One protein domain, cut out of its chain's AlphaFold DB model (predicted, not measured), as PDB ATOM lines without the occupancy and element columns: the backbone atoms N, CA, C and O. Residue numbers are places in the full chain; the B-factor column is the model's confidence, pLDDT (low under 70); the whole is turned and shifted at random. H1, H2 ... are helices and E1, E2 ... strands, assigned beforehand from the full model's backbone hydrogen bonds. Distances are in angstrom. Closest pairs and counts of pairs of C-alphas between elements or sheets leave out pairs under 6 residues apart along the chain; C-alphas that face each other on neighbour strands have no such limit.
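What this domain is: This is residues 3 to 135 of the 185 residues of the protein "beta-1,3-glucan-binding protein-like" of Bicyclus anynana (UniProt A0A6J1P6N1). Two antiparallel sheets lie partly face to face as a sandwich: a twisted sheet of five strands, with a smaller sheet of three, E5 E6 E7, over its E4, E3 and E2, while E1 and E8 reach beyond it. At one end of the strands sits a small helical hairpin, H2 and H3, and the short H1 lies near H2. The printed part has 133 residues with three named helices and eight named strands, in the order E1 E2 E3 H1 E4 E5 E6 E7 H2 H3 E8; the larger sheet runs E4 E3 E2 E1 E8. The class is mixed, helices and strands, with under half of the residues, 66 of 133, in named elements. The whole is compact, with a radius of gyration of the C-alphas of 14.6 A and spans of 43 by 29 by 26 A.

Where its parts are: In the larger sheet, E4 is residues 56 to 59, 10.4 A long; E3 is 37 to 43, 16.7 A; E2 is 22 to 28, 15.6 A; E1 is 3 to 8, 15.5 A, beginning at C-alpha 3 (47.096, 20.560, -12.124); and E8 is 126 to 132, 19.5 A, ending at C-alpha 132 (47.950, 24.136, -7.064). In the smaller, E5 is residues 71 to 76, 16.6 A; E6 is 79 to 84, 17.3 A; and E7 is 87 to 92, 15.6 A. H1 is residues 50 to 53, 4.6 A; H2 is 98 to 104, 10.3 A; and H3 is 110 to 115, 10.2 A, with C-alpha 115 at (31.433, -3.505, -18.373).

How they stand to each other: E1 E2 E3 and E5 E6 E7 are meanders, each strand the antiparallel neighbour of the one before. Within hydrogen-bond range are N 24 and O 41 of E2 and E3, 2.9 A, N 23 and O 6 of E2 and E1, 3.0 A, N 5 and O 129 of E1 and E8, 2.9 A, and N 58 and O 38 of E4 and E3, 2.9 A. So are N 74 and O 81 of E5 and E6, 2.9 A, and N 82 and O 90 of E6 and E7, 2.9 A. The two sheets make a sandwich, face to face, their facing parts 9.7 A centre to centre and their strands at 20 degrees. The closest C-alphas of E4 and E7 are those of Lys 56 and Gly 90, 5.6 A, and of E2 and E5 those of Val 25 and Leu 73, 5.9 A. E1 and E5 are apart. H1 only grazes the larger sheet, with residues 50 to 53; H1 and H2 are close but not clearly touching, with the C-alphas of Tyr 50 and Ala 102 closest, 6.7 A. H2 and H3, a helical hairpin, touch at a shallow tilt of 32 degrees, opposite ways, with the C-alphas of Tyr 99 and Ala 110 closest, 5.1 A; neither is on a sheet. Every O i to N i+4 pair is within hydrogen-bond range in H2; in H3 it is 0 of 2, with 3 of 3 O i to N i+3 pairs within range, and H1 is too short for an i+4 pair.

The domain as a whole: The C-alphas farthest apart are those of Lys 66 and Lys 115, 42.9 A. The printed part has no cut. The links E1 to E2 and E4 to E5 are long. The mean pLDDT of the printed part is 96.4, and no printed residue is under 70.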
ATOM      1  N   GLU A   3      47.967  21.626 -11.636       94.38
ATOM      2  CA  GLU A   3      47.096  20.560 -12.124       94.38
ATOM      3  C   GLU A   3      45.776  21.096 -12.690       94.38
ATOM      4  O   GLU A   3      45.096  21.929 -12.090       94.38
ATOM      5  N   ILE A   4      45.420  20.569 -13.857       97.69
ATOM      6  CA  ILE A   4      44.110  20.691 -14.484       97.69
ATOM      7  C   ILE A   4      43.676  19.267 -14.791       97.69
ATOM      8  O   ILE A   4      44.313  18.587 -15.606       97.69
ATOM      9  N   ASN A   5      42.624  18.801 -14.128       98.12
ATOM     10  CA  ASN A   5      42.159  17.429 -14.248       98.12
ATOM     11  C   ASN A   5      40.691  17.366 -14.666       98.12
ATOM     12  O   ASN A   5      39.907  18.281 -14.422       98.12
ATOM     13  N   LEU A   6      40.326  16.234 -15.256       98.50
ATOM     14  CA  LEU A   6      38.965  15.737 -15.290       98.50
ATOM     15  C   LEU A   6      38.870  14.613 -14.262       98.50
ATOM     16  O   LEU A   6      39.603  13.620 -14.353       98.50
ATOM     17  N   GLU A   7      37.938  14.747 -13.326       98.12
ATOM     18  CA  GLU A   7      37.653  13.761 -12.285       98.12
ATOM     19  C   GLU A   7      36.270  13.134 -12.482       98.12
ATOM     20  O   GLU A   7      35.333  13.837 -12.872       98.12
ATOM     21  N   PRO A   8      36.107  11.824 -12.233       98.06
ATOM     22  CA  PRO A   8      34.836  11.151 -12.439       98.06
ATOM     23  C   PRO A   8      33.794  11.717 -11.473       98.06
ATOM     24  O   PRO A   8      34.006  11.762 -10.260       98.06
ATOM     25  N   ARG A   9      32.639  12.120 -12.008       97.81
ATOM     26  CA  ARG A   9      31.482  12.528 -11.201       97.81
ATOM     27  C   ARG A   9      31.004  11.368 -10.332       97.81
ATOM     28  O   ARG A   9      30.712  11.551  -9.153       97.81
ATOM     29  N   ASP A  10      30.959  10.181 -10.932       97.25
ATOM     30  CA  ASP A  10      30.472   8.956 -10.318       97.25
ATOM     31  C   ASP A  10      31.546   7.864 -10.366       97.25
ATOM     32  O   ASP A  10      32.189   7.609 -11.386       97.25
ATOM     33  N   ASN A  11      31.715   7.159  -9.250       96.94
ATOM     34  CA  ASN A  11      32.716   6.102  -9.110       96.94
ATOM     35  C   ASN A  11      32.183   4.740  -9.596       96.94
ATOM     36  O   ASN A  11      32.202   3.760  -8.852       96.94
ATOM     37  N   VAL A  12      31.654   4.699 -10.825       98.00
ATOM     38  CA  VAL A  12      30.980   3.533 -11.436       98.00
ATOM     39  C   VAL A  12      31.861   2.280 -11.465       98.00
ATOM     40  O   VAL A  12      31.377   1.177 -11.206       98.00
ATOM     41  N   TYR A  13      33.154   2.435 -11.748       97.94
ATOM     42  CA  TYR A  13      34.101   1.320 -11.824       97.94
ATOM     43  C   TYR A  13      34.786   1.026 -10.491       97.94
ATOM     44  O   TYR A  13      35.389  -0.035 -10.344       97.94
ATOM     45  N   GLY A  14      34.644   1.938  -9.528       97.38
ATOM     46  CA  GLY A  14      35.173   1.824  -8.181       97.38
ATOM     47  C   GLY A  14      35.818   3.123  -7.692       97.38
ATOM     48  O   GLY A  14      36.021   4.069  -8.454       97.38
ATOM     49  N   LYS A  15      36.066   3.200  -6.382       95.56
ATOM     50  CA  LYS A  15      36.504   4.430  -5.688       95.56
ATOM     51  C   LYS A  15      37.996   4.460  -5.396       95.56
ATOM     52  O   LYS A  15      38.521   5.502  -5.008       95.56
ATOM     53  N   GLN A  16      38.667   3.319  -5.468       95.31
ATOM     54  CA  GLN A  16      40.053   3.214  -5.035       95.31
ATOM     55  C   GLN A  16      40.974   3.267  -6.246       95.31
ATOM     56  O   GLN A  16      40.568   2.950  -7.356       95.31
ATOM     57  N   ARG A  17      42.227   3.685  -6.037       94.56
ATOM     58  CA  ARG A  17      43.329   3.499  -7.001       94.56
ATOM     59  C   ARG A  17      43.007   3.944  -8.437       94.56
ATOM     60  O   ARG A  17      43.496   3.334  -9.378       94.56
ATOM     61  N   TYR A  18      42.203   4.993  -8.613       97.50
ATOM     62  CA  TYR A  18      41.761   5.481  -9.928       97.50
ATOM     63  C   TYR A  18      40.978   4.447 -10.763       97.50
ATOM     64  O   TYR A  18      41.046   4.455 -11.989       97.50
ATOM     65  N   GLU A  19      40.209   3.570 -10.115       97.69
ATOM     66  CA  GLU A  19      39.332   2.580 -10.757       97.69
ATOM     67  C   GLU A  19      38.364   3.205 -11.770       97.69
ATOM     68  O   GLU A  19      38.224   2.690 -12.881       97.69
ATOM     69  N   SER A  20      37.760   4.341 -11.408       98.44
ATOM     70  CA  SER A  20      36.916   5.179 -12.276       98.44
ATOM     71  C   SER A  20      37.689   6.196 -13.127       98.44
ATOM     72  O   SER A  20      37.083   7.016 -13.811       98.44
ATOM     73  N   GLY A  21      39.019   6.116 -13.128       97.88
ATOM     74  CA  GLY A  21      39.903   6.964 -13.914       97.88
ATOM     75  C   GLY A  21      40.097   8.378 -13.361       97.88
ATOM     76  O   GLY A  21      39.400   8.848 -12.470       97.88
ATOM     77  N   LEU A  22      41.100   9.042 -13.920       98.19
ATOM     78  CA  LEU A  22      41.410  10.465 -13.817       98.19
ATOM     79  C   LEU A  22      42.010  10.848 -15.170       98.19
ATOM     80  O   LEU A  22      42.793  10.071 -15.719       98.19
ATOM     81  N   ILE A  23      41.704  12.026 -15.706       98.62
ATOM     82  CA  ILE A  23      42.376  12.523 -16.911       98.62
ATOM     83  C   ILE A  23      43.117  13.804 -16.560       98.62
ATOM     84  O   ILE A  23      42.509  14.772 -16.123       98.62
ATOM     85  N   ARG A  24      44.432  13.831 -16.769       98.38
ATOM     86  CA  ARG A  24      45.224  15.059 -16.655       98.38
ATOM     87  C   ARG A  24      45.101  15.830 -17.963       98.38
ATOM     88  O   ARG A  24      45.549  15.338 -18.996       98.38
ATOM     89  N   VAL A  25      44.514  17.019 -17.932       98.38
ATOM     90  CA  VAL A  25      44.583  17.966 -19.057       98.38
ATOM     91  C   VAL A  25      45.973  18.598 -19.074       98.38
ATOM     92  O   VAL A  25      46.635  18.602 -20.105       98.38
ATOM     93  N   ALA A  26      46.443  19.048 -17.909       97.31
ATOM     94  CA  ALA A  26      47.781  19.593 -17.725       97.31
ATOM     95  C   ALA A  26      48.305  19.278 -16.324       97.31
ATOM     96  O   ALA A  26      47.616  19.477 -15.325       97.31
ATOM     97  N   PHE A  27      49.544  18.802 -16.241       96.62
ATOM     98  CA  PHE A  27      50.231  18.549 -14.981       96.62
ATOM     99  C   PHE A  27      51.713  18.906 -15.098       96.62
ATOM    100  O   PHE A  27      52.441  18.295 -15.882       96.62
ATOM    101  N   ALA A  28      52.171  19.857 -14.283       94.88
ATOM    102  CA  ALA A  28      53.570  20.281 -14.226       94.88
ATOM    103  C   ALA A  28      54.031  20.416 -12.768       94.88
ATOM    104  O   ALA A  28      53.446  21.143 -11.960       94.88
ATOM    105  N   ARG A  29      55.110  19.712 -12.404       90.81
ATOM    106  CA  ARG A  29      55.562  19.616 -11.001       90.81
ATOM    107  C   ARG A  29      56.175  20.917 -10.464       90.81
ATOM    108  O   ARG A  29      56.130  21.157  -9.261       90.81
ATOM    109  N   GLY A  30      56.657  21.791 -11.348       85.75
ATOM    110  CA  GLY A  30      57.093  23.158 -11.033       85.75
ATOM    111  C   GLY A  30      58.521  23.289 -10.487       85.75
ATOM    112  O   GLY A  30      59.145  24.322 -10.687       85.75
ATOM    113  N   ASN A  31      59.088  22.250  -9.870       87.06
ATOM    114  CA  ASN A  31      60.488  22.243  -9.431       87.06
ATOM    115  C   ASN A  31      61.437  21.780 -10.555       87.06
ATOM    116  O   ASN A  31      61.089  20.852 -11.290       87.06
ATOM    117  N   PRO A  32      62.646  22.354 -10.701       84.19
ATOM    118  CA  PRO A  32      63.669  21.806 -11.588       84.19
ATOM    119  C   PRO A  32      64.030  20.350 -11.233       84.19
ATOM    120  O   PRO A  32      64.028  19.995 -10.053       84.19
ATOM    121  N   PRO A  33      64.332  19.490 -12.225       86.19
ATOM    122  CA  PRO A  33      64.258  19.733 -13.673       86.19
ATOM    123  C   PRO A  33      62.838  19.567 -14.261       86.19
ATOM    124  O   PRO A  33      62.634  19.722 -15.461       86.19
ATOM    125  N   PHE A  34      61.837  19.237 -13.445       90.62
ATOM    126  CA  PHE A  34      60.480  18.896 -13.885       90.62
ATOM    127  C   PHE A  34      59.624  20.091 -14.313       90.62
ATOM    128  O   PHE A  34      58.581  19.893 -14.929       90.62
ATOM    129  N   ALA A  35      60.040  21.317 -13.999       91.31
ATOM    130  CA  ALA A  35      59.300  22.542 -14.301       91.31
ATOM    131  C   ALA A  35      59.006  22.735 -15.801       91.31
ATOM    132  O   ALA A  35      58.011  23.363 -16.155       91.31
ATOM    133  N   LYS A  36      59.846  22.160 -16.671       95.19
ATOM    134  CA  LYS A  36      59.706  22.203 -18.136       95.19
ATOM    135  C   LYS A  36      58.961  21.003 -18.722       95.19
ATOM    136  O   LYS A  36      58.778  20.925 -19.933       95.19
ATOM    137  N   ARG A  37      58.546  20.042 -17.895       96.19
ATOM    138  CA  ARG A  37      57.901  18.799 -18.340       96.19
ATOM    139  C   ARG A  37      56.403  18.890 -18.063       96.19
ATOM    140  O   ARG A  37      55.990  18.866 -16.902       96.19
ATOM    141  N   LEU A  38      55.619  19.002 -19.129       97.44
ATOM    142  CA  LEU A  38      54.161  18.958 -19.095       97.44
ATOM    143  C   LEU A  38      53.704  17.521 -19.303       97.44
ATOM    144  O   LEU A  38      54.212  16.832 -20.186       97.44
ATOM    145  N   TYR A  39      52.720  17.096 -18.519       97.94
ATOM    146  CA  TYR A  39      52.071  15.803 -18.670       97.94
ATOM    147  C   TYR A  39      50.575  15.968 -18.892       97.94
ATOM    148  O   TYR A  39      49.930  16.748 -18.197       97.94
ATOM    149  N   GLY A  40      50.020  15.167 -19.799       98.38
ATOM    150  CA  GLY A  40      48.576  15.002 -19.946       98.38
ATOM    151  C   GLY A  40      48.211  13.562 -20.284       98.38
ATOM    152  O   GLY A  40      49.068  12.772 -20.674       98.38
ATOM    153  N   GLY A  41      46.942  13.214 -20.132       98.62
ATOM    154  CA  GLY A  41      46.395  11.894 -20.421       98.62
ATOM    155  C   GLY A  41      45.854  11.162 -19.187       98.62
ATOM    156  O   GLY A  41      45.878  11.695 -18.073       98.62
ATOM    157  N   PRO A  42      45.325   9.945 -19.383       98.44
ATOM    158  CA  PRO A  42      44.686   9.181 -18.321       98.44
ATOM    159  C   PRO A  42      45.649   8.660 -17.254       98.44
ATOM    160  O   PRO A  42      46.749   8.201 -17.554       98.44
ATOM    161  N   VAL A  43      45.164   8.627 -16.015       98.44
ATOM    162  CA  VAL A  43      45.729   7.880 -14.891       98.44
ATOM    163  C   VAL A  43      44.671   6.881 -14.437       98.44
ATOM    164  O   VAL A  43      43.622   7.269 -13.931       98.44
ATOM    165  N   LEU A  44      44.934   5.592 -14.657       98.31
ATOM    166  CA  LEU A  44      43.954   4.516 -14.439       98.31
ATOM    167  C   LEU A  44      44.351   3.540 -13.319       98.31
ATOM    168  O   LEU A  44      43.677   2.540 -13.085       98.31
ATOM    169  N   THR A  45      45.481   3.793 -12.660       97.75
ATOM    170  CA  THR A  45      45.950   3.061 -11.481       97.75
ATOM    171  C   THR A  45      46.895   3.940 -10.664       97.75
ATOM    172  O   THR A  45      47.435   4.924 -11.174       97.75
ATOM    173  N   ASP A  46      47.118   3.599  -9.397       95.44
ATOM    174  CA  ASP A  46      48.104   4.256  -8.533       95.44
ATOM    175  C   ASP A  46      49.505   3.625  -8.606       95.44
ATOM    176  O   ASP A  46      50.447   4.182  -8.043       95.44
ATOM    177  N   ALA A  47      49.656   2.511  -9.328       94.75
ATOM    178  CA  ALA A  47      50.893   1.744  -9.406       94.75
ATOM    179  C   ALA A  47      51.609   1.875 -10.760       94.75
ATOM    180  O   ALA A  47      51.014   1.735 -11.832       94.75
ATOM    181  N   GLU A  48      52.921   2.092 -10.708       94.88
ATOM    182  CA  GLU A  48      53.782   1.983 -11.886       94.88
ATOM    183  C   GLU A  48      53.928   0.509 -12.324       94.88
ATOM    184  O   GLU A  48      53.855  -0.390 -11.485       94.88
ATOM    185  N   PRO A  49      54.126   0.239 -13.627       95.25
ATOM    186  CA  PRO A  49      54.351   1.213 -14.703       95.25
ATOM    187  C   PRO A  49      53.063   1.788 -15.310       95.25
ATOM    188  O   PRO A  49      53.117   2.770 -16.046       95.25
ATOM    189  N   TYR A  50      51.892   1.192 -15.047       97.69
ATOM    190  CA  TYR A  50      50.677   1.565 -15.780       97.69
ATOM    191  C   TYR A  50      50.122   2.938 -15.392       97.69
ATOM    192  O   TYR A  50      49.481   3.596 -16.210       97.69
ATOM    193  N   ARG A  51      50.415   3.411 -14.175       97.12
ATOM    194  CA  ARG A  51      50.058   4.759 -13.729       97.12
ATOM    195  C   ARG A  51      50.562   5.844 -14.687       97.12
ATOM    196  O   ARG A  51      49.813   6.776 -14.976       97.12
ATOM    197  N   SER A  52      51.808   5.746 -15.152       96.69
ATOM    198  CA  SER A  52      52.403   6.713 -16.083       96.69
ATOM    199  C   SER A  52      52.341   6.287 -17.551       96.69
ATOM    200  O   SER A  52      52.536   7.121 -18.431       96.69
ATOM    201  N   PHE A  53      52.005   5.025 -17.831       97.31
ATOM    202  CA  PHE A  53      52.023   4.427 -19.170       97.31
ATOM    203  C   PHE A  53      51.215   5.192 -20.230       97.31
ATOM    204  O   PHE A  53      51.625   5.267 -21.387       97.31
ATOM    205  N   LEU A  54      50.061   5.756 -19.857       98.06
ATOM    206  CA  LEU A  54      49.191   6.483 -20.789       98.06
ATOM    207  C   LEU A  54      49.494   7.985 -20.861       98.06
ATOM    208  O   LEU A  54      48.976   8.660 -21.754       98.06
ATOM    209  N   LEU A  55      50.333   8.506 -19.963       98.25
ATOM    210  CA  LEU A  55      50.667   9.923 -19.933       98.25
ATOM    211  C   LEU A  55      51.562  10.290 -21.116       98.25
ATOM    212  O   LEU A  55      52.528   9.601 -21.442       98.25
ATOM    213  N   LYS A  56      51.233  11.409 -21.754       98.56
ATOM    214  CA  LYS A  56      52.031  12.044 -22.799       98.56
ATOM    215  C   LYS A  56      52.817  13.178 -22.196       98.56
ATOM    216  O   LYS A  56      52.321  13.876 -21.313       98.56
ATOM    217  N   GLU A  57      54.036  13.333 -22.679       97.69
ATOM    218  CA  GLU A  57      54.987  14.292 -22.156       97.69
ATOM    219  C   GLU A  57      55.357  15.303 -23.234       97.69
ATOM    220  O   GLU A  57      55.622  14.931 -24.375       97.69
ATOM    221  N   HIS A  58      55.409  16.574 -22.852       97.44
ATOM    222  CA  HIS A  58      55.878  17.656 -23.705       97.44
ATOM    223  C   HIS A  58      56.902  18.517 -22.964       97.44
ATOM    224  O   HIS A  58      56.757  18.796 -21.769       97.44
ATOM    225  N   HIS A  59      57.974  18.894 -23.663       96.44
ATOM    226  CA  HIS A  59      59.095  19.648 -23.102       96.44
ATOM    227  C   HIS A  59      59.005  21.096 -23.557       96.44
ATOM    228  O   HIS A  59      59.117  21.380 -24.746       96.44
ATOM    229  N   GLY A  60      58.828  21.995 -22.598       93.69
ATOM    230  CA  GLY A  60      58.869  23.429 -22.836       93.69
ATOM    231  C   GLY A  60      60.305  23.935 -22.954       93.69
ATOM    232  O   GLY A  60      61.235  23.384 -22.355       93.69
ATOM    233  N   ILE A  61      60.480  25.030 -23.694       91.12
ATOM    234  CA  ILE A  61      61.732  25.806 -23.698       91.12
ATOM    235  C   ILE A  61      61.956  26.405 -22.301       91.12
ATOM    236  O   ILE A  61      63.056  26.335 -21.740       91.12
ATOM    237  N   ASP A  62      60.875  26.908 -21.713       91.94
ATOM    238  CA  ASP A  62      60.799  27.512 -20.392       91.94
ATOM    239  C   ASP A  62      59.945  26.680 -19.422       91.94
ATOM    240  O   ASP A  62      59.416  25.621 -19.767       91.94
ATOM    241  N   ASN A  63      59.865  27.122 -18.165       92.56
ATOM    242  CA  ASN A  63      58.989  26.489 -17.183       92.56
ATOM    243  C   ASN A  63      57.529  26.787 -17.535       92.56
ATOM    244  O   ASN A  63      57.190  27.944 -17.766       92.56
ATOM    245  N   TRP A  64      56.659  25.785 -17.426       94.00
ATOM    246  CA  TRP A  64      55.215  25.908 -17.690       94.00
ATOM    247  C   TRP A  64      54.454  26.835 -16.731       94.00
ATOM    248  O   TRP A  64      53.241  26.957 -16.824       94.00
ATOM    249  N   SER A  65      55.149  27.440 -15.769       89.81
ATOM    250  CA  SER A  65      54.595  28.375 -14.791       89.81
ATOM    251  C   SER A  65      55.012  29.826 -15.038       89.81
ATOM    252  O   SER A  65      54.765  30.656 -14.170       89.81
ATOM    253  N   LYS A  66      55.745  30.128 -16.123       89.69
ATOM    254  CA  LYS A  66      56.234  31.493 -16.388       89.69
ATOM    255  C   LYS A  66      55.182  32.394 -17.023       89.69
ATOM    256  O   LYS A  66      55.148  33.568 -16.684       89.69
ATOM    257  N   ASP A  67      54.353  31.839 -17.900       93.00
ATOM    258  CA  ASP A  67      53.397  32.585 -18.713       93.00
ATOM    259  C   ASP A  67      52.049  31.857 -18.782       93.00
ATOM    260  O   ASP A  67      51.907  30.712 -18.338       93.00
ATOM    261  N   PHE A  68      51.043  32.535 -19.336       95.69
ATOM    262  CA  PHE A  68      49.771  31.900 -19.660       95.69
ATOM    263  C   PHE A  68      49.942  30.908 -20.806       95.69
ATOM    264  O   PHE A  68      50.576  31.210 -21.816       95.69
ATOM    265  N   HIS A  69      49.291  29.759 -20.660       97.00
ATOM    266  CA  HIS A  69      49.247  28.713 -21.669       97.00
ATOM    267  C   HIS A  69      47.812  28.245 -21.880       97.00
ATOM    268  O   HIS A  69      47.029  28.139 -20.931       97.00
ATOM    269  N   ASN A  70      47.476  27.917 -23.124       98.12
ATOM    270  CA  ASN A  70      46.201  27.303 -23.457       98.12
ATOM    271  C   ASN A  70      46.350  25.778 -23.495       98.12
ATOM    272  O   ASN A  70      46.845  25.215 -24.472       98.12
ATOM    273  N   TYR A  71      45.900  25.105 -22.438       98.31
ATOM    274  CA  TYR A  71      45.876  23.646 -22.368       98.31
ATOM    275  C   TYR A  71      44.565  23.107 -22.936       98.31
ATOM    276  O   TYR A  71      43.486  23.398 -22.425       98.31
ATOM    277  N   SER A  72      44.656  22.290 -23.981       98.44
ATOM    278  CA  SER A  72      43.491  21.730 -24.664       98.44
ATOM    279  C   SER A  72      43.483  20.208 -24.598       98.44
ATOM    280  O   SER A  72      44.473  19.545 -24.915       98.44
ATOM    281  N   LEU A  73      42.324  19.653 -24.249       98.44
ATOM    282  CA  LEU A  73      42.037  18.228 -24.340       98.44
ATOM    283  C   LEU A  73      40.835  18.021 -25.256       98.44
ATOM    284  O   LEU A  73      39.744  18.511 -24.973       98.44
ATOM    285  N   ILE A  74      41.026  17.267 -26.338       98.31
ATOM    286  CA  ILE A  74      39.942  16.859 -27.233       98.31
ATOM    287  C   ILE A  74      39.602  15.405 -26.927       98.31
ATOM    288  O   ILE A  74      40.408  14.505 -27.171       98.31
ATOM    289  N   TRP A  75      38.403  15.179 -26.400       97.56
ATOM    290  CA  TRP A  75      37.913  13.859 -26.017       97.56
ATOM    291  C   TRP A  75      36.942  13.331 -27.071       97.56
ATOM    292  O   TRP A  75      35.937  13.968 -27.380       97.56
ATOM    293  N   ARG A  76      37.259  12.171 -27.647       96.38
ATOM    294  CA  ARG A  76      36.484  11.505 -28.698       96.38
ATOM    295  C   ARG A  76      36.032  10.118 -28.229       96.38
ATOM    296  O   ARG A  76      36.682   9.540 -27.355       96.38
ATOM    297  N   PRO A  77      34.998   9.522 -28.855       94.94
ATOM    298  CA  PRO A  77      34.553   8.163 -28.528       94.94
ATOM    299  C   PRO A  77      35.638   7.080 -28.645       94.94
ATOM    300  O   PRO A  77      35.478   5.991 -28.105       94.94
ATOM    301  N   ASN A  78      36.728   7.359 -29.363       94.25
ATOM    302  CA  ASN A  78      37.821   6.430 -29.640       94.25
ATOM    303  C   ASN A  78      39.207   6.957 -29.224       94.25
ATOM    304  O   ASN A  78      40.214   6.429 -29.691       94.25
ATOM    305  N   GLY A  79      39.289   8.000 -28.394       97.62
ATOM    306  CA  GLY A  79      40.582   8.472 -27.906       97.62
ATOM    307  C   GLY A  79      40.590   9.893 -27.364       97.62
ATOM    308  O   GLY A  79      39.575  10.585 -27.315       97.62
ATOM    309  N   ILE A  80      41.777  10.324 -26.954       98.62
ATOM    310  CA  ILE A  80      42.044  11.657 -26.416       98.62
ATOM    311  C   ILE A  80      43.218  12.262 -27.176       98.62
ATOM    312  O   ILE A  80      44.224  11.589 -27.381       98.62
ATOM    313  N   GLN A  81      43.110  13.534 -27.542       98.62
ATOM    314  CA  GLN A  81      44.200  14.319 -28.113       98.62
ATOM    315  C   GLN A  81      44.543  15.479 -27.179       98.62
ATOM    316  O   GLN A  81      43.648  16.131 -26.640       98.62
ATOM    317  N   LEU A  82      45.836  15.724 -26.997       98.81
ATOM    318  CA  LEU A  82      46.368  16.727 -26.082       98.81
ATOM    319  C   LEU A  82      47.133  17.797 -26.856       98.81
ATOM    320  O   LEU A  82      47.951  17.482 -27.730       98.81
ATOM    321  N   LEU A  83      46.867  19.057 -26.521       98.69
ATOM    322  CA  LEU A  83      47.543  20.209 -27.095       98.69
ATOM    323  C   LEU A  83      47.902  21.224 -26.009       98.69
ATOM    324  O   LEU A  83      47.212  21.346 -24.996       98.69
ATOM    325  N   VAL A  84      48.962  21.981 -26.262       98.38
ATOM    326  CA  VAL A  84      49.316  23.181 -25.505       98.38
ATOM    327  C   VAL A  84      49.624  24.296 -26.494       98.38
ATOM    328  O   VAL A  84      50.325  24.069 -27.475       98.38
ATOM    329  N   ASP A  85      49.024  25.466 -26.299       97.75
ATOM    330  CA  ASP A  85      49.167  26.631 -27.185       97.75
ATOM    331  C   ASP A  85      48.839  26.312 -28.657       97.75
ATOM    332  O   ASP A  85      49.474  26.790 -29.594       97.75
ATOM    333  N   GLY A  86      47.845  25.439 -28.865       97.69
ATOM    334  CA  GLY A  86      47.443  24.946 -30.187       97.69
ATOM    335  C   GLY A  86      48.390  23.906 -30.803       97.69
ATOM    336  O   GLY A  86      48.063  23.328 -31.838       97.69
ATOM    337  N   VAL A  87      49.527  23.614 -30.165       98.06
ATOM    338  CA  VAL A  87      50.481  22.594 -30.606       98.06
ATOM    339  C   VAL A  87      50.087  21.239 -30.036       98.06
ATOM    340  O   VAL A  87      50.073  21.020 -28.825       98.06
ATOM    341  N   HIS A  88      49.778  20.304 -30.928       98.38
ATOM    342  CA  HIS A  88      49.548  18.908 -30.578       98.38
ATOM    343  C   HIS A  88      50.831  18.246 -30.070       98.38
ATOM    344  O   HIS A  88      51.876  18.343 -30.710       98.38
ATOM    345  N   TYR A  89      50.741  17.552 -28.931       98.38
ATOM    346  CA  TYR A  89      51.889  16.852 -28.344       98.38
ATOM    347  C   TYR A  89      51.630  15.383 -28.001       98.38
ATOM    348  O   TYR A  89      52.559  14.671 -27.612       98.38
ATOM    349  N   GLY A  90      50.397  14.890 -28.134       98.31
ATOM    350  CA  GLY A  90      50.146  13.474 -27.913       98.31
ATOM    351  C   GLY A  90      48.708  13.021 -28.101       98.31
ATOM    352  O   GLY A  90      47.759  13.779 -27.908       98.31
ATOM    353  N   ASP A  91      48.577  11.735 -28.421       98.38
ATOM    354  CA  ASP A  91      47.307  11.027 -28.560       98.38
ATOM    355  C   ASP A  91      47.265   9.803 -27.651       98.38
ATOM    356  O   ASP A  91      48.218   9.022 -27.564       98.38
ATOM    357  N   VAL A  92      46.129   9.590 -27.005       98.31
ATOM    358  CA  VAL A  92      45.829   8.379 -26.248       98.31
ATOM    359  C   VAL A  92      44.757   7.612 -27.002       98.31
ATOM    360  O   VAL A  92      43.634   8.086 -27.158       98.31
ATOM    361  N   ASN A  93      45.114   6.412 -27.454       97.06
ATOM    362  CA  ASN A  93      44.220   5.506 -28.161       97.06
ATOM    363  C   ASN A  93      43.957   4.272 -27.274       97.06
ATOM    364  O   ASN A  93      44.926   3.618 -26.874       97.06
ATOM    365  N   PRO A  94      42.691   3.947 -26.948       96.81
ATOM    366  CA  PRO A  94      42.357   2.766 -26.155       96.81
ATOM    367  C   PRO A  94      42.603   1.443 -26.904       96.81
ATOM    368  O   PRO A  94      42.630   0.390 -26.273       96.81
ATOM    369  N   GLY A  95      42.778   1.465 -28.230       96.12
ATOM    370  CA  GLY A  95      42.809   0.271 -29.072       96.12
ATOM    371  C   GLY A  95      41.482  -0.480 -28.977       96.12
ATOM    372  O   GLY A  95      40.419   0.098 -29.173       96.12
ATOM    373  N   GLU A  96      41.546  -1.758 -28.610       95.88
ATOM    374  CA  GLU A  96      40.365  -2.584 -28.309       95.88
ATOM    375  C   GLU A  96      39.790  -2.327 -26.899       95.88
ATOM    376  O   GLU A  96      38.831  -2.974 -26.485       95.88
ATOM    377  N   GLY A  97      40.383  -1.401 -26.140       97.56
ATOM    378  CA  GLY A  97      39.986  -1.018 -24.789       97.56
ATOM    379  C   GLY A  97      41.163  -1.008 -23.811       97.56
ATOM    380  O   GLY A  97      42.063  -1.855 -23.878       97.56
ATOM    381  N   PHE A  98      41.137  -0.093 -22.834       98.25
ATOM    382  CA  PHE A  98      42.209   0.030 -21.831       98.25
ATOM    383  C   PHE A  98      42.424  -1.252 -21.008       98.25
ATOM    384  O   PHE A  98      43.543  -1.512 -20.560       98.25
ATOM    385  N   TYR A  99      41.395  -2.103 -20.880       97.88
ATOM    386  CA  TYR A  99      41.472  -3.403 -20.204       97.88
ATOM    387  C   TYR A  99      42.676  -4.241 -20.653       97.88
ATOM    388  O   TYR A  99      43.400  -4.772 -19.810       97.88
ATOM    389  N   TYR A 100      42.916  -4.373 -21.960       97.31
ATOM    390  CA  TYR A 100      43.924  -5.308 -22.466       97.31
ATOM    391  C   TYR A 100      45.345  -4.884 -22.099       97.31
ATOM    392  O   TYR A 100      46.156  -5.715 -21.687       97.31
ATOM    393  N   THR A 101      45.652  -3.589 -22.218       97.12
ATOM    394  CA  THR A 101      46.972  -3.061 -21.847       97.12
ATOM    395  C   THR A 101      47.154  -3.058 -20.332       97.12
ATOM    396  O   THR A 101      48.203  -3.481 -19.851       97.12
ATOM    397  N   ALA A 102      46.117  -2.707 -19.572       97.62
ATOM    398  CA  ALA A 102      46.147  -2.716 -18.114       97.62
ATOM    399  C   ALA A 102      46.298  -4.123 -17.526       97.62
ATOM    400  O   ALA A 102      47.096  -4.331 -16.613       97.62
ATOM    401  N   LYS A 103      45.608  -5.122 -18.090       97.62
ATOM    402  CA  LYS A 103      45.746  -6.527 -17.683       97.62
ATOM    403  C   LYS A 103      47.164  -7.047 -17.903       97.62
ATOM    404  O   LYS A 103      47.698  -7.730 -17.033       97.62
ATOM    405  N   ARG A 104      47.798  -6.707 -19.034       96.56
ATOM    406  CA  ARG A 104      49.208  -7.059 -19.303       96.56
ATOM    407  C   ARG A 104      50.172  -6.427 -18.295       96.56
ATOM    408  O   ARG A 104      51.227  -6.994 -18.046       96.56
ATOM    409  N   GLN A 105      49.795  -5.291 -17.715       96.44
ATOM    410  CA  GLN A 105      50.547  -4.575 -16.682       96.44
ATOM    411  C   GLN A 105      50.031  -4.871 -15.260       96.44
ATOM    412  O   GLN A 105      50.305  -4.114 -14.334       96.44
ATOM    413  N   ALA A 106      49.281  -5.968 -15.087       96.75
ATOM    414  CA  ALA A 106      48.787  -6.463 -13.803       96.75
ATOM    415  C   ALA A 106      47.947  -5.458 -12.984       96.75
ATOM    416  O   ALA A 106      47.938  -5.513 -11.754       96.75
ATOM    417  N   VAL A 107      47.200  -4.564 -13.644       97.88
ATOM    418  CA  VAL A 107      46.243  -3.677 -12.966       97.88
ATOM    419  C   VAL A 107      45.084  -4.513 -12.398       97.88
ATOM    420  O   VAL A 107      44.330  -5.097 -13.183       97.88
ATOM    421  N   PRO A 108      44.897  -4.581 -11.062       96.88
ATOM    422  CA  PRO A 108      43.978  -5.543 -10.444       96.88
ATOM    423  C   PRO A 108      42.510  -5.354 -10.837       96.88
ATOM    424  O   PRO A 108      41.774  -6.325 -10.993       96.88
ATOM    425  N   HIS A 109      42.086  -4.104 -11.021       97.38
ATOM    426  CA  HIS A 109      40.703  -3.727 -11.314       97.38
ATOM    427  C   HIS A 109      40.383  -3.607 -12.806       97.38
ATOM    428  O   HIS A 109      39.255  -3.272 -13.155       97.38
ATOM    429  N   ALA A 110      41.330  -3.907 -13.703       97.62
ATOM    430  CA  ALA A 110      41.137  -3.724 -15.143       97.62
ATOM    431  C   ALA A 110      39.895  -4.456 -15.685       97.62
ATOM    432  O   ALA A 110      39.236  -3.970 -16.600       97.62
ATOM    433  N   SER A 111      39.552  -5.620 -15.119       97.62
ATOM    434  CA  SER A 111      38.381  -6.409 -15.528       97.62
ATOM    435  C   SER A 111      37.052  -5.668 -15.352       97.62
ATOM    436  O   SER A 111      36.092  -5.984 -16.050       97.62
ATOM    437  N   MET A 112      36.988  -4.662 -14.474       97.19
ATOM    438  CA  MET A 112      35.796  -3.834 -14.285       97.19
ATOM    439  C   MET A 112      35.466  -3.010 -15.530       97.19
ATOM    440  O   MET A 112      34.294  -2.742 -15.783       97.19
ATOM    441  N   TRP A 113      36.471  -2.654 -16.329       98.12
ATOM    442  CA  TRP A 113      36.302  -1.816 -17.516       98.12
ATOM    443  C   TRP A 113      35.673  -2.563 -18.695       98.12
ATOM    444  O   TRP A 113      35.129  -1.934 -19.591       98.12
ATOM    445  N   LEU A 114      35.636  -3.901 -18.662       97.69
ATOM    446  CA  LEU A 114      34.889  -4.705 -19.642       97.69
ATOM    447  C   LEU A 114      33.368  -4.476 -19.589       97.69
ATOM    448  O   LEU A 114      32.657  -4.921 -20.482       97.69
ATOM    449  N   LYS A 115      32.860  -3.826 -18.532       96.38
ATOM    450  CA  LYS A 115      31.433  -3.505 -18.373       96.38
ATOM    451  C   LYS A 115      31.002  -2.272 -19.173       96.38
ATOM    452  O   LYS A 115      29.802  -2.048 -19.305       96.38
ATOM    453  N   GLY A 116      31.958  -1.465 -19.626       96.88
ATOM    454  CA  GLY A 116      31.711  -0.214 -20.329       96.88
ATOM    455  C   GLY A 116      32.061  -0.270 -21.809       96.88
ATOM    456  O   GLY A 116      32.165  -1.333 -22.421       96.88
ATOM    457  N   SER A 117      32.240   0.910 -22.386       97.50
ATOM    458  CA  SER A 117      32.713   1.099 -23.754       97.50
ATOM    459  C   SER A 117      34.222   0.854 -23.882       97.50
ATOM    460  O   SER A 117      34.935   0.659 -22.898       97.50
ATOM    461  N   ILE A 118      34.752   0.961 -25.104       97.25
ATOM    462  CA  ILE A 118      36.203   0.911 -25.358       97.25
ATOM    463  C   ILE A 118      36.986   1.992 -24.591       97.25
ATOM    464  O   ILE A 118      38.174   1.820 -24.331       97.25
ATOM    465  N   MET A 119      36.330   3.094 -24.213       98.06
ATOM    466  CA  MET A 119      36.945   4.169 -23.438       98.06
ATOM    467  C   MET A 119      36.880   3.933 -21.928       98.06
ATOM    468  O   MET A 119      37.525   4.679 -21.198       98.06
ATOM    469  N   ALA A 120      36.171   2.907 -21.441       98.25
ATOM    470  CA  ALA A 120      36.068   2.613 -20.014       98.25
ATOM    471  C   ALA A 120      37.461   2.520 -19.345       98.25
ATOM    472  O   ALA A 120      38.350   1.838 -19.868       98.25
ATOM    473  N   PRO A 121      37.674   3.197 -18.197       98.12
ATOM    474  CA  PRO A 121      36.653   3.818 -17.345       98.12
ATOM    475  C   PRO A 121      36.298   5.275 -17.704       98.12
ATOM    476  O   PRO A 121      35.514   5.916 -17.010       98.12
ATOM    477  N   LEU A 122      36.870   5.810 -18.780       98.50
ATOM    478  CA  LEU A 122      36.679   7.177 -19.273       98.50
ATOM    479  C   LEU A 122      35.455   7.258 -20.190       98.50
ATOM    480  O   LEU A 122      35.530   7.722 -21.323       98.50
ATOM    481  N   ASP A 123      34.329   6.735 -19.735       97.88
ATOM    482  CA  ASP A 123      33.073   6.745 -20.489       97.88
ATOM    483  C   ASP A 123      31.876   7.167 -19.633       97.88
ATOM    484  O   ASP A 123      30.723   6.961 -20.000       97.88
ATOM    485  N   GLN A 124      32.175   7.775 -18.485       97.69
ATOM    486  CA  GLN A 124      31.214   8.379 -17.573       97.69
ATOM    487  C   GLN A 124      31.315   9.904 -17.630       97.69
ATOM    488  O   GLN A 124      32.134  10.466 -18.355       97.69
ATOM    489  N   MET A 125      30.481  10.585 -16.845       97.88
ATOM    490  CA  MET A 125      30.555  12.037 -16.679       97.88
ATOM    491  C   MET A 125      31.732  12.422 -15.784       97.88
ATOM    492  O   MET A 125      31.955  11.803 -14.742       97.88
ATOM    493  N   PHE A 126      32.454  13.470 -16.171       98.44
ATOM    494  CA  PHE A 126      33.578  14.021 -15.416       98.44
ATOM    495  C   PHE A 126      33.332  15.505 -15.128       98.44
ATOM    496  O   PHE A 126      32.639  16.183 -15.887       98.44
ATOM    497  N   TYR A 127      33.900  16.014 -14.040       97.88
ATOM    498  CA  TYR A 127      33.973  17.444 -13.750       97.88
ATOM    499  C   TYR A 127      35.417  17.933 -13.879       97.88
ATOM    500  O   TYR A 127      36.360  17.158 -13.730       97.88
ATOM    501  N   ILE A 128      35.584  19.223 -14.170       98.12
ATOM    502  CA  ILE A 128      36.900  19.860 -14.251       98.12
ATOM    503  C   ILE A 128      37.330  20.264 -12.840       98.12
ATOM    504  O   ILE A 128      36.566  20.922 -12.132       98.12
ATOM    505  N   SER A 129      38.554  19.912 -12.452       97.62
ATOM    506  CA  SER A 129      39.205  20.419 -11.245       97.62
ATOM    507  C   SER A 129      40.492  21.164 -11.597       97.62
ATOM    508  O   SER A 129      41.254  20.771 -12.484       97.62
ATOM    509  N   LEU A 130      40.701  22.290 -10.917       97.06
ATOM    510  CA  LEU A 130      41.840  23.187 -11.088       97.06
ATOM    511  C   LEU A 130      42.516  23.348  -9.733       97.06
ATOM    512  O   LEU A 130      41.835  23.611  -8.739       97.06
ATOM    513  N   GLY A 131      43.836  23.199  -9.683       93.94
ATOM    514  CA  GLY A 131      44.536  23.224  -8.408       93.94
ATOM    515  C   GLY A 131      46.014  23.568  -8.493       93.94
ATOM    516  O   GLY A 131      46.691  23.357  -9.502       93.94
ATOM    517  N   VAL A 132      46.519  24.063  -7.363       93.19
ATOM    518  CA  VAL A 132      47.950  24.136  -7.064       93.19
ATOM    519  C   VAL A 132      48.238  23.196  -5.910       93.19
ATOM    520  O   VAL A 132      47.620  23.282  -4.851       93.19
ATOM    521  N   ARG A 133      49.199  22.291  -6.100       89.62
ATOM    522  CA  ARG A 133      49.564  21.284  -5.096       89.62
ATOM    523  C   ARG A 133      51.012  21.353  -4.655       89.62
ATOM    524  O   ARG A 133      51.903  21.723  -5.428       89.62
ATOM    525  N   ALA A 134      51.226  20.909  -3.419       89.88
ATOM    526  CA  ALA A 134      52.522  20.650  -2.810       89.88
ATOM    527  C   ALA A 134      52.648  19.156  -2.478       89.88
ATOM    528  O   ALA A 134      51.729  18.554  -1.922       89.88
ATOM    529  N   GLY A 135      53.796  18.562  -2.800       88.94
ATOM    530  CA  GLY A 135      54.071  17.153  -2.520       88.94
ATOM    531  C   GLY A 135      53.307  16.162  -3.407       88.94
ATOM    532  O   GLY A 135      52.720  16.524  -4.423       88.94
TER     533      GLY A 135